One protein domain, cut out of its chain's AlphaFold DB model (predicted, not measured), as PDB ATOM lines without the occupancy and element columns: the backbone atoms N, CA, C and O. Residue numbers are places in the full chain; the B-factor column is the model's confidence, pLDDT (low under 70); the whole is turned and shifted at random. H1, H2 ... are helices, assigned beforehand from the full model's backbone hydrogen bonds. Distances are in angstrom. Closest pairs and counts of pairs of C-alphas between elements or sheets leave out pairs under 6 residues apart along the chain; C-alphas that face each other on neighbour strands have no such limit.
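This is residues 87 to 167 of the 278 residues of an uncharacterized protein of Bacteriovorax sp. BSW11_IV (UniProt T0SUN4). This is a thin rod: H1 and H2 form a helical hairpin with a long loop at one end, H2 reaches past H1, and beyond H2 residues 151 to 157 stick out at the other end, where short H3 folds back toward H2. The printed part has 81 residues with three named helices, H1, H2, H3 in order, and no named strand; helices hold 59 of the 81, and the class is all helix. They are extended, radius of gyration of the C-alphas 19.9 A, spanning 64 by 17 by 16 A.

Find C-alpha 89 at (42.431, 13.122, 24.076); from there H1, residues 89 to 110, runs 30.9 A. H2, residues 124 to 149, runs 37.0 A. H3, residues 155 to 165, ends at C-alpha 165, (34.661, 11.733, 41.742).

Look at Val 90 and Tyr 138, the closest C-alphas of H1 and H2, 6.4 A apart; this hairpin touches through residues 90 to 98 and 127 to 138 alone, opposite ways at a shallow tilt of 15 degrees. H3 is close to H2 but not clearly touching, the closest C-alphas, Glu 146 and Thr 165, being 6.3 A apart. H1 and H3 are apart. Every O i to N i+4 pair is within hydrogen-bond range in H1 and H2, 5 of 7 in H3.

C-alphas 116 and 155, the farthest apart, are 64.3 A apart. The printed part has no cut; H1 to H2 is a long link. Residues 87 to 88 and 139 to 167 have pLDDT under 70.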
ATOM      1  N   GLN A  87      42.270  10.811  29.047       53.97
ATOM      2  CA  GLN A  87      41.433  11.866  29.631       53.97
ATOM      3  C   GLN A  87      41.660  13.235  28.963       53.97
ATOM      4  O   GLN A  87      40.798  14.110  29.034       53.97
ATOM      5  N   ALA A  88      42.813  13.408  28.309       60.41
ATOM      6  CA  ALA A  88      43.200  14.600  27.563       60.41
ATOM      7  C   ALA A  88      42.865  14.521  26.062       60.41
ATOM      8  O   ALA A  88      42.861  15.551  25.394       60.41
ATOM      9  N   GLY A  89      42.541  13.340  25.522       72.69
ATOM     10  CA  GLY A  89      42.431  13.122  24.076       72.69
ATOM     11  C   GLY A  89      41.334  13.947  23.405       72.69
ATOM     12  O   GLY A  89      41.568  14.540  22.361       72.69
ATOM     13  N   VAL A  90      40.157  14.062  24.032       75.62
ATOM     14  CA  VAL A  90      39.044  14.866  23.482       75.62
ATOM     15  C   VAL A  90      39.373  16.358  23.493       75.62
ATOM     16  O   VAL A  90      39.046  17.062  22.545       75.62
ATOM     17  N   LEU A  91      40.031  16.847  24.547       76.00
ATOM     18  CA  LEU A  91      40.410  18.258  24.648       76.00
ATOM     19  C   LEU A  91      41.571  18.603  23.709       76.00
ATOM     20  O   LEU A  91      41.566  19.681  23.121       76.00
ATOM     21  N   ASN A  92      42.525  17.688  23.531       80.50
ATOM     22  CA  ASN A  92      43.607  17.833  22.561       80.50
ATOM     23  C   ASN A  92      43.052  17.845  21.129       80.50
ATOM     24  O   ASN A  92      43.368  18.758  20.383       80.50
ATOM     25  N   ASP A  93      42.142  16.930  20.785       82.62
ATOM     26  CA  ASP A  93      41.469  16.892  19.475       82.62
ATOM     27  C   ASP A  93      40.669  18.183  19.210       82.62
ATOM     28  O   ASP A  93      40.746  18.758  18.123       82.62
ATOM     29  N   MET A  94      39.969  18.710  20.226       82.62
ATOM     30  CA  MET A  94      39.304  20.016  20.138       82.62
ATOM     31  C   MET A  94      40.297  21.153  19.882       82.62
ATOM     32  O   MET A  94      40.057  21.984  19.010       82.62
ATOM     33  N   ARG A  95      41.395  21.207  20.646       85.50
ATOM     34  CA  ARG A  95      42.434  22.233  20.507       85.50
ATOM     35  C   ARG A  95      43.065  22.183  19.120       85.50
ATOM     36  O   ARG A  95      43.165  23.217  18.472       85.50
ATOM     37  N   ASP A  96      43.451  20.995  18.675       90.12
ATOM     38  CA  ASP A  96      44.135  20.789  17.404       90.12
ATOM     39  C   ASP A  96      43.205  21.148  16.229       90.12
ATOM     40  O   ASP A  96      43.635  21.815  15.293       90.12
ATOM     41  N   THR A  97      41.907  20.826  16.321       88.62
ATOM     42  CA  THR A  97      40.902  21.226  15.314       88.62
ATOM     43  C   THR A  97      40.694  22.741  15.270       88.62
ATOM     44  O   THR A  97      40.644  23.331  14.194       88.62
ATOM     45  N   LEU A  98      40.586  23.397  16.431       89.38
ATOM     46  CA  LEU A  98      40.450  24.857  16.492       89.38
ATOM     47  C   LEU A  98      41.698  25.562  15.947       89.38
ATOM     48  O   LEU A  98      41.579  26.574  15.260       89.38
ATOM     49  N   GLN A  99      42.881  25.011  16.225       90.88
ATOM     50  CA  GLN A  99      44.143  25.524  15.709       90.88
ATOM     51  C   GLN A  99      44.252  25.335  14.189       90.88
ATOM     52  O   GLN A  99      44.695  26.246  13.500       90.88
ATOM     53  N   ASP A 100      43.793  24.205  13.650       92.81
ATOM     54  CA  ASP A 100      43.740  23.962  12.204       92.81
ATOM     55  C   ASP A 100      42.807  24.951  11.485       92.81
ATOM     56  O   ASP A 100      43.160  25.515  10.446       92.81
ATOM     57  N   TRP A 101      41.646  25.257  12.074       91.50
ATOM     58  CA  TRP A 101      40.738  26.280  11.547       91.50
ATOM     59  C   TRP A 101      41.339  27.678  11.584       91.50
ATOM     60  O   TRP A 101      41.189  28.424  10.619       91.50
ATOM     61  N   GLN A 102      42.045  28.021  12.661       89.81
ATOM     62  CA  GLN A 102      42.747  29.294  12.752       89.81
ATOM     63  C   GLN A 102      43.856  29.393  11.696       89.81
ATOM     64  O   GLN A 102      43.931  30.389  10.985       89.81
ATOM     65  N   ASN A 103      44.664  28.344  11.529       91.12
ATOM     66  CA  ASN A 103      45.706  28.298  10.503       91.12
ATOM     67  C   ASN A 103      45.116  28.422   9.088       91.12
ATOM     68  O   ASN A 103      45.689  29.092   8.231       91.12
ATOM     69  N   THR A 104      43.963  27.791   8.843       87.38
ATOM     70  CA  THR A 104      43.258  27.860   7.556       87.38
ATOM     71  C   THR A 104      42.729  29.268   7.283       87.38
ATOM     72  O   THR A 104      42.867  29.761   6.167       87.38
ATOM     73  N   GLU A 105      42.167  29.937   8.293       88.25
ATOM     74  CA  GLU A 105      41.721  31.333   8.202       88.25
ATOM     75  C   GLU A 105      42.899  32.283   7.940       88.25
ATOM     76  O   GLU A 105      42.836  33.120   7.041       88.25
ATOM     77  N   GLU A 106      44.003  32.127   8.676       89.38
ATOM     78  CA  GLU A 106      45.221  32.919   8.479       89.38
ATOM     79  C   GLU A 106      45.807  32.706   7.079       89.38
ATOM     80  O   GLU A 106      46.204  33.666   6.418       89.38
ATOM     81  N   TYR A 107      45.817  31.467   6.586       87.69
ATOM     82  CA  TYR A 107      46.253  31.149   5.232       87.69
ATOM     83  C   TYR A 107      45.342  31.782   4.172       87.69
ATOM     84  O   TYR A 107      45.838  32.459   3.273       87.69
ATOM     85  N   ALA A 108      44.022  31.609   4.284       86.69
ATOM     86  CA  ALA A 108      43.064  32.170   3.332       86.69
ATOM     87  C   ALA A 108      43.200  33.698   3.238       86.69
ATOM     88  O   ALA A 108      43.314  34.245   2.138       86.69
ATOM     89  N   LYS A 109      43.352  34.358   4.390       87.12
ATOM     90  CA  LYS A 109      43.570  35.799   4.484       87.12
ATOM     91  C   LYS A 109      44.908  36.242   3.893       87.12
ATOM     92  O   LYS A 109      44.952  37.211   3.142       87.12
ATOM     93  N   ASN A 110      45.998  35.535   4.199       91.62
ATOM     94  CA  ASN A 110      47.336  35.870   3.693       91.62
ATOM     95  C   ASN A 110      47.430  35.766   2.165       91.62
ATOM     96  O   ASN A 110      48.180  36.515   1.543       91.62
ATOM     97  N   TRP A 111      46.657  34.860   1.564       85.19
ATOM     98  CA  TRP A 111      46.646  34.617   0.121       85.19
ATOM     99  C   TRP A 111      45.439  35.239  -0.603       85.19
ATOM    100  O   TRP A 111      45.263  34.997  -1.795       85.19
ATOM    101  N   ASN A 112      44.627  36.062   0.077       84.00
ATOM    102  CA  ASN A 112      43.394  36.669  -0.451       84.00
ATOM    103  C   ASN A 112      42.422  35.648  -1.084       84.00
ATOM    104  O   ASN A 112      41.762  35.933  -2.083       84.00
ATOM    105  N   LEU A 113      42.341  34.446  -0.513       83.00
ATOM    106  CA  LEU A 113      41.507  33.353  -1.016       83.00
ATOM    107  C   LEU A 113      40.064  33.423  -0.503       83.00
ATOM    108  O   LEU A 113      39.219  32.662  -0.975       83.00
ATOM    109  N   ASP A 114      39.759  34.359   0.394       72.81
ATOM    110  CA  ASP A 114      38.443  34.533   1.021       72.81
ATOM    111  C   ASP A 114      37.308  34.685  -0.007       72.81
ATOM    112  O   ASP A 114      36.209  34.169   0.181       72.81
ATOM    113  N   THR A 115      37.572  35.350  -1.136       75.50
ATOM    114  CA  THR A 115      36.577  35.600  -2.197       75.50
ATOM    115  C   THR A 115      36.424  34.442  -3.179       75.50
ATOM    116  O   THR A 115      35.452  34.400  -3.932       75.50
ATOM    117  N   THR A 116      37.364  33.495  -3.184       77.88
ATOM    118  CA  THR A 116      37.369  32.370  -4.131       77.88
ATOM    119  C   THR A 116      36.396  31.263  -3.736       77.88
ATOM    120  O   THR A 116      36.090  30.402  -4.558       77.88
ATOM    121  N   GLY A 117      35.924  31.255  -2.482       74.38
ATOM    122  CA  GLY A 117      35.043  30.214  -1.946       74.38
ATOM    123  C   GLY A 117      35.678  28.820  -1.883       74.38
ATOM    124  O   GLY A 117      34.982  27.854  -1.585       74.38
ATOM    125  N   MET A 118      36.982  28.694  -2.165       76.25
ATOM    126  CA  MET A 118      37.692  27.409  -2.147       76.25
ATOM    127  C   MET A 118      37.929  26.884  -0.726       76.25
ATOM    128  O   MET A 118      38.075  25.679  -0.539       76.25
ATOM    129  N   TYR A 119      37.954  27.779   0.265       76.25
ATOM    130  CA  TYR A 119      38.110  27.443   1.676       76.25
ATOM    131  C   TYR A 119      36.874  27.878   2.456       76.25
ATOM    132  O   TYR A 119      36.436  29.024   2.368       76.25
ATOM    133  N   GLU A 120      36.320  26.958   3.240       79.31
ATOM    134  CA  GLU A 120      35.207  27.253   4.135       79.31
ATOM    135  C   GLU A 120      35.751  27.854   5.440       79.31
ATOM    136  O   GLU A 120      36.201  27.136   6.338       79.31
ATOM    137  N   ILE A 121      35.737  29.183   5.539       84.31
ATOM    138  CA  ILE A 121      36.143  29.890   6.757       84.31
ATOM    139  C   ILE A 121      35.025  29.740   7.788       84.31
ATOM    140  O   ILE A 121      33.919  30.247   7.606       84.31
ATOM    141  N   LYS A 122      35.312  29.013   8.871       85.12
ATOM    142  CA  LYS A 122      34.345  28.765   9.947       85.12
ATOM    143  C   LYS A 122      34.115  30.027  10.765       85.12
ATOM    144  O   LYS A 122      35.059  30.548  11.369       85.12
ATOM    145  N   ASP A 123      32.854  30.448  10.830       85.88
ATOM    146  CA  ASP A 123      32.421  31.590  11.627       85.88
ATOM    147  C   ASP A 123      32.504  31.291  13.137       85.88
ATOM    148  O   ASP A 123      32.587  30.141  13.588       85.88
ATOM    149  N   GLN A 124      32.464  32.343  13.948       80.38
ATOM    150  CA  GLN A 124      32.500  32.261  15.403       80.38
ATOM    151  C   GLN A 124      31.339  31.425  15.972       80.38
ATOM    152  O   GLN A 124      31.514  30.730  16.982       80.38
ATOM    153  N   ASP A 125      30.169  31.449  15.328       79.00
ATOM    154  CA  ASP A 125      29.018  30.626  15.716       79.00
ATOM    155  C   ASP A 125      29.303  29.124  15.524       79.00
ATOM    156  O   ASP A 125      29.054  28.315  16.421       79.00
ATOM    157  N   ASP A 126      29.942  28.743  14.414       82.19
ATOM    158  CA  ASP A 126      30.315  27.351  14.139       82.19
ATOM    159  C   ASP A 126      31.373  26.833  15.114       82.19
ATOM    160  O   ASP A 126      31.281  25.698  15.594       82.19
ATOM    161  N   ARG A 127      32.338  27.684  15.489       84.94
ATOM    162  CA  ARG A 127      33.326  27.372  16.536       84.94
ATOM    163  C   ARG A 127      32.648  27.120  17.875       84.94
ATOM    164  O   ARG A 127      32.955  26.142  18.557       84.94
ATOM    165  N   THR A 128      31.683  27.964  18.225       75.69
ATOM    166  CA  THR A 128      30.926  27.842  19.474       75.69
ATOM    167  C   THR A 128      30.091  26.560  19.486       75.69
ATOM    168  O   THR A 128      30.129  25.804  20.459       75.69
ATOM    169  N   LYS A 129      29.407  26.237  18.382       81.50
ATOM    170  CA  LYS A 129      28.659  24.977  18.219       81.50
ATOM    171  C   LYS A 129      29.563  23.751  18.305       81.50
ATOM    172  O   LYS A 129      29.199  22.770  18.958       81.50
ATOM    173  N   PHE A 130      30.736  23.795  17.676       85.88
ATOM    174  CA  PHE A 130      31.716  22.714  17.731       85.88
ATOM    175  C   PHE A 130      32.184  22.450  19.163       85.88
ATOM    176  O   PHE A 130      32.159  21.298  19.611       85.88
ATOM    177  N   VAL A 131      32.530  23.514  19.894       80.25
ATOM    178  CA  VAL A 131      32.945  23.429  21.298       80.25
ATOM    179  C   VAL A 131      31.815  22.887  22.168       80.25
ATOM    180  O   VAL A 131      32.035  21.937  22.916       80.25
ATOM    181  N   ASN A 132      30.595  23.407  22.021       72.00
ATOM    182  CA  ASN A 132      29.431  22.952  22.785       72.00
ATOM    183  C   ASN A 132      29.115  21.469  22.543       72.00
ATOM    184  O   ASN A 132      28.781  20.737  23.473       72.00
ATOM    185  N   ARG A 133      29.269  20.976  21.311       78.31
ATOM    186  CA  ARG A 133      29.052  19.556  21.005       78.31
ATOM    187  C   ARG A 133      30.117  18.664  21.651       78.31
ATOM    188  O   ARG A 133      29.795  17.612  22.203       78.31
ATOM    189  N   HIS A 134      31.381  19.079  21.603       78.88
ATOM    190  CA  HIS A 134      32.491  18.277  22.119       78.88
ATOM    191  C   HIS A 134      32.644  18.360  23.639       78.88
ATOM    192  O   HIS A 134      33.043  17.369  24.250       78.88
ATOM    193  N   ILE A 135      32.257  19.471  24.273       74.81
ATOM    194  CA  ILE A 135      32.302  19.598  25.733       74.81
ATOM    195  C   ILE A 135      31.274  18.687  26.407       74.81
ATOM    196  O   ILE A 135      31.587  18.060  27.412       74.81
ATOM    197  N   LEU A 136      30.086  18.518  25.820       71.69
ATOM    198  CA  LEU A 136      29.086  17.566  26.315       71.69
ATOM    199  C   LEU A 136      29.591  16.124  26.213       71.69
ATOM    200  O   LEU A 136      29.477  15.356  27.163       71.69
ATOM    201  N   LYS A 137      30.231  15.779  25.092       73.06
ATOM    202  CA  LYS A 137      30.878  14.476  24.902       73.06
ATOM    203  C   LYS A 137      32.035  14.253  25.882       73.06
ATOM    204  O   LYS A 137      32.225  13.139  26.363       73.06
ATOM    205  N   TYR A 138      32.808  15.294  26.191       72.19
ATOM    206  CA  TYR A 138      33.845  15.249  27.221       72.19
ATOM    207  C   TYR A 138      33.246  15.005  28.611       72.19
ATOM    208  O   TYR A 138      33.742  14.151  29.344       72.19
ATOM    209  N   LEU A 139      32.169  15.715  28.961       62.06
ATOM    210  CA  LEU A 139      31.468  15.552  30.235       62.06
ATOM    211  C   LEU A 139      30.903  14.139  30.385       62.06
ATOM    212  O   LEU A 139      31.148  13.504  31.406       62.06
ATOM    213  N   ASP A 140      30.231  13.625  29.358       64.44
ATOM    214  CA  ASP A 140      29.700  12.262  29.332       64.44
ATOM    215  C   ASP A 140      30.813  11.216  29.515       64.44
ATOM    216  O   ASP A 140      30.754  10.376  30.415       64.44
ATOM    217  N   LYS A 141      31.910  11.337  28.755       69.38
ATOM    218  CA  LYS A 141      33.079  10.451  28.891       69.38
ATOM    219  C   LYS A 141      33.748  10.552  30.258       69.38
ATOM    220  O   LYS A 141      34.204   9.536  30.779       69.38
ATOM    221  N   ARG A 142      33.814  11.743  30.855       65.00
ATOM    222  CA  ARG A 142      34.398  11.942  32.184       65.00
ATOM    223  C   ARG A 142      33.542  11.300  33.270       65.00
ATOM    224  O   ARG A 142      34.071  10.541  34.074       65.00
ATOM    225  N   VAL A 143      32.236  11.555  33.254       57.72
ATOM    226  CA  VAL A 143      31.290  10.950  34.200       57.72
ATOM    227  C   VAL A 143      31.300   9.424  34.046       57.72
ATOM    228  O   VAL A 143      31.434   8.709  35.033       57.72
ATOM    229  N   SER A 144      31.274   8.914  32.812       54.25
ATOM    230  CA  SER A 144      31.316   7.475  32.521       54.25
ATOM    231  C   SER A 144      32.650   6.817  32.913       54.25
ATOM    232  O   SER A 144      32.671   5.719  33.473       54.25
ATOM    233  N   GLY A 145      33.778   7.489  32.667       57.66
ATOM    234  CA  GLY A 145      35.116   7.001  33.007       57.66
ATOM    235  C   GLY A 145      35.393   6.980  34.512       57.66
ATOM    236  O   GLY A 145      36.039   6.055  35.000       57.66
ATOM    237  N   GLU A 146      34.879   7.958  35.260       53.75
ATOM    238  CA  GLU A 146      34.979   7.988  36.724       53.75
ATOM    239  C   GLU A 146      34.069   6.927  37.376       53.75
ATOM    240  O   GLU A 146      34.495   6.268  38.322       53.75
ATOM    241  N   VAL A 147      32.874   6.664  36.823       51.41
ATOM    242  CA  VAL A 147      31.975   5.587  37.291       51.41
ATOM    243  C   VAL A 147      32.588   4.196  37.080       51.41
ATOM    244  O   VAL A 147      32.498   3.346  37.961       51.41
ATOM    245  N   LYS A 148      33.271   3.961  35.951       50.78
ATOM    246  CA  LYS A 148      33.902   2.662  35.644       50.78
ATOM    247  C   LYS A 148      35.160   2.357  36.465       50.78
ATOM    248  O   LYS A 148      35.499   1.189  36.623       50.78
ATOM    249  N   ARG A 149      35.858   3.370  36.992       49.03
ATOM    250  CA  ARG A 149      37.050   3.180  37.847       49.03
ATOM    251  C   ARG A 149      36.719   2.969  39.330       49.03
ATOM    252  O   ARG A 149      37.599   2.569  40.081       49.03
ATOM    253  N   ALA A 150      35.471   3.188  39.743       49.50
ATOM    254  CA  ALA A 150      35.043   3.125  41.144       49.50
ATOM    255  C   ALA A 150      34.839   1.695  41.706       49.50
ATOM    256  O   ALA A 150      34.602   1.528  42.908       49.50
ATOM    257  N   GLU A 151      34.963   0.644  40.889       51.59
ATOM    258  CA  GLU A 151      34.902  -0.753  41.339       51.59
ATOM    259  C   GLU A 151      36.284  -1.423  41.341       51.59
ATOM    260  O   GLU A 151      36.645  -2.105  40.384       51.59
ATOM    261  N   LYS A 152      37.041  -1.269  42.445       49.25
ATOM    262  CA  LYS A 152      37.807  -2.355  43.110       49.25
ATOM    263  C   LYS A 152      38.577  -1.878  44.362       49.25
ATOM    264  O   LYS A 152      39.737  -1.506  44.308       49.25
ATOM    265  N   GLY A 153      37.914  -2.001  45.518       60.62
ATOM    266  CA  GLY A 153      38.504  -2.612  46.721       60.62
ATOM    267  C   GLY A 153      39.548  -1.859  47.567       60.62
ATOM    268  O   GLY A 153      40.660  -2.349  47.693       60.62
ATOM    269  N   SER A 154      39.174  -0.782  48.274       42.38
ATOM    270  CA  SER A 154      39.672  -0.473  49.641       42.38
ATOM    271  C   SER A 154      38.866   0.674  50.277       42.38
ATOM    272  O   SER A 154      38.555   1.659  49.612       42.38
ATOM    273  N   ALA A 155      38.498   0.565  51.560       52.91
ATOM    274  CA  ALA A 155      37.566   1.483  52.234       52.91
ATOM    275  C   ALA A 155      38.112   2.911  52.454       52.91
ATOM    276  O   ALA A 155      37.330   3.858  52.469       52.91
ATOM    277  N   LEU A 156      39.433   3.086  52.572       43.41
ATOM    278  CA  LEU A 156      40.067   4.404  52.744       43.41
ATOM    279  C   LEU A 156      40.425   5.069  51.404       43.41
ATOM    280  O   LEU A 156      40.295   6.286  51.283       43.41
ATOM    281  N   ALA A 157      40.763   4.279  50.376       47.97
ATOM    282  CA  ALA A 157      40.860   4.766  48.995       47.97
ATOM    283  C   ALA A 157      39.484   5.221  48.479       47.97
ATOM    284  O   ALA A 157      39.373   6.287  47.882       47.97
ATOM    285  N   ARG A 158      38.416   4.496  48.850       48.38
ATOM    286  CA  ARG A 158      37.026   4.866  48.552       48.38
ATOM    287  C   ARG A 158      36.666   6.269  49.026       48.38
ATOM    288  O   ARG A 158      36.038   6.977  48.265       48.38
ATOM    289  N   VAL A 159      37.048   6.719  50.220       48.66
ATOM    290  CA  VAL A 159      36.640   8.065  50.684       48.66
ATOM    291  C   VAL A 159      37.373   9.177  49.919       48.66
ATOM    292  O   VAL A 159      36.760  10.190  49.578       48.66
ATOM    293  N   GLY A 160      38.651   8.972  49.582       43.91
ATOM    294  CA  GLY A 160      39.439   9.917  48.781       43.91
ATOM    295  C   GLY A 160      39.021   9.964  47.307       43.91
ATOM    296  O   GLY A 160      38.833  11.049  46.755       43.91
ATOM    297  N   GLU A 161      38.806   8.801  46.691       50.03
ATOM    298  CA  GLU A 161      38.359   8.666  45.301       50.03
ATOM    299  C   GLU A 161      36.911   9.125  45.135       50.03
ATOM    300  O   GLU A 161      36.640   9.932  44.256       50.03
ATOM    301  N   ILE A 162      35.998   8.748  46.039       48.91
ATOM    302  CA  ILE A 162      34.617   9.251  46.039       48.91
ATOM    303  C   ILE A 162      34.620  10.778  46.180       48.91
ATOM    304  O   ILE A 162      33.870  11.452  45.486       48.91
ATOM    305  N   GLN A 163      35.489  11.377  47.000       47.88
ATOM    306  CA  GLN A 163      35.562  12.835  47.102       47.88
ATOM    307  C   GLN A 163      36.081  13.511  45.817       47.88
ATOM    308  O   GLN A 163      35.588  14.593  45.481       47.88
ATOM    309  N   GLN A 164      37.030  12.898  45.100       53.78
ATOM    310  CA  GLN A 164      37.514  13.384  43.799       53.78
ATOM    311  C   GLN A 164      36.475  13.182  42.682       53.78
ATOM    312  O   GLN A 164      36.236  14.111  41.912       53.78
ATOM    313  N   THR A 165      35.774  12.047  42.660       55.69
ATOM    314  CA  THR A 165      34.661  11.733  41.742       55.69
ATOM    315  C   THR A 165      33.421  12.595  42.001       55.69
ATOM    316  O   THR A 165      32.691  12.954  41.084       55.69
ATOM    317  N   LEU A 166      33.164  12.987  43.252       54.81
ATOM    318  CA  LEU A 166      32.038  13.859  43.608       54.81
ATOM    319  C   LEU A 166      32.348  15.350  43.418       54.81
ATOM    320  O   LEU A 166      31.436  16.182  43.522       54.81
ATOM    321  N   LYS A 167      33.618  15.704  43.179       63.00
ATOM    322  CA  LYS A 167      34.070  17.081  42.939       63.00
ATOM    323  C   LYS A 167      35.059  17.177  41.769       63.00
ATOM    324  O   LYS A 167      36.164  17.692  41.964       63.00
TER     325      LYS A 167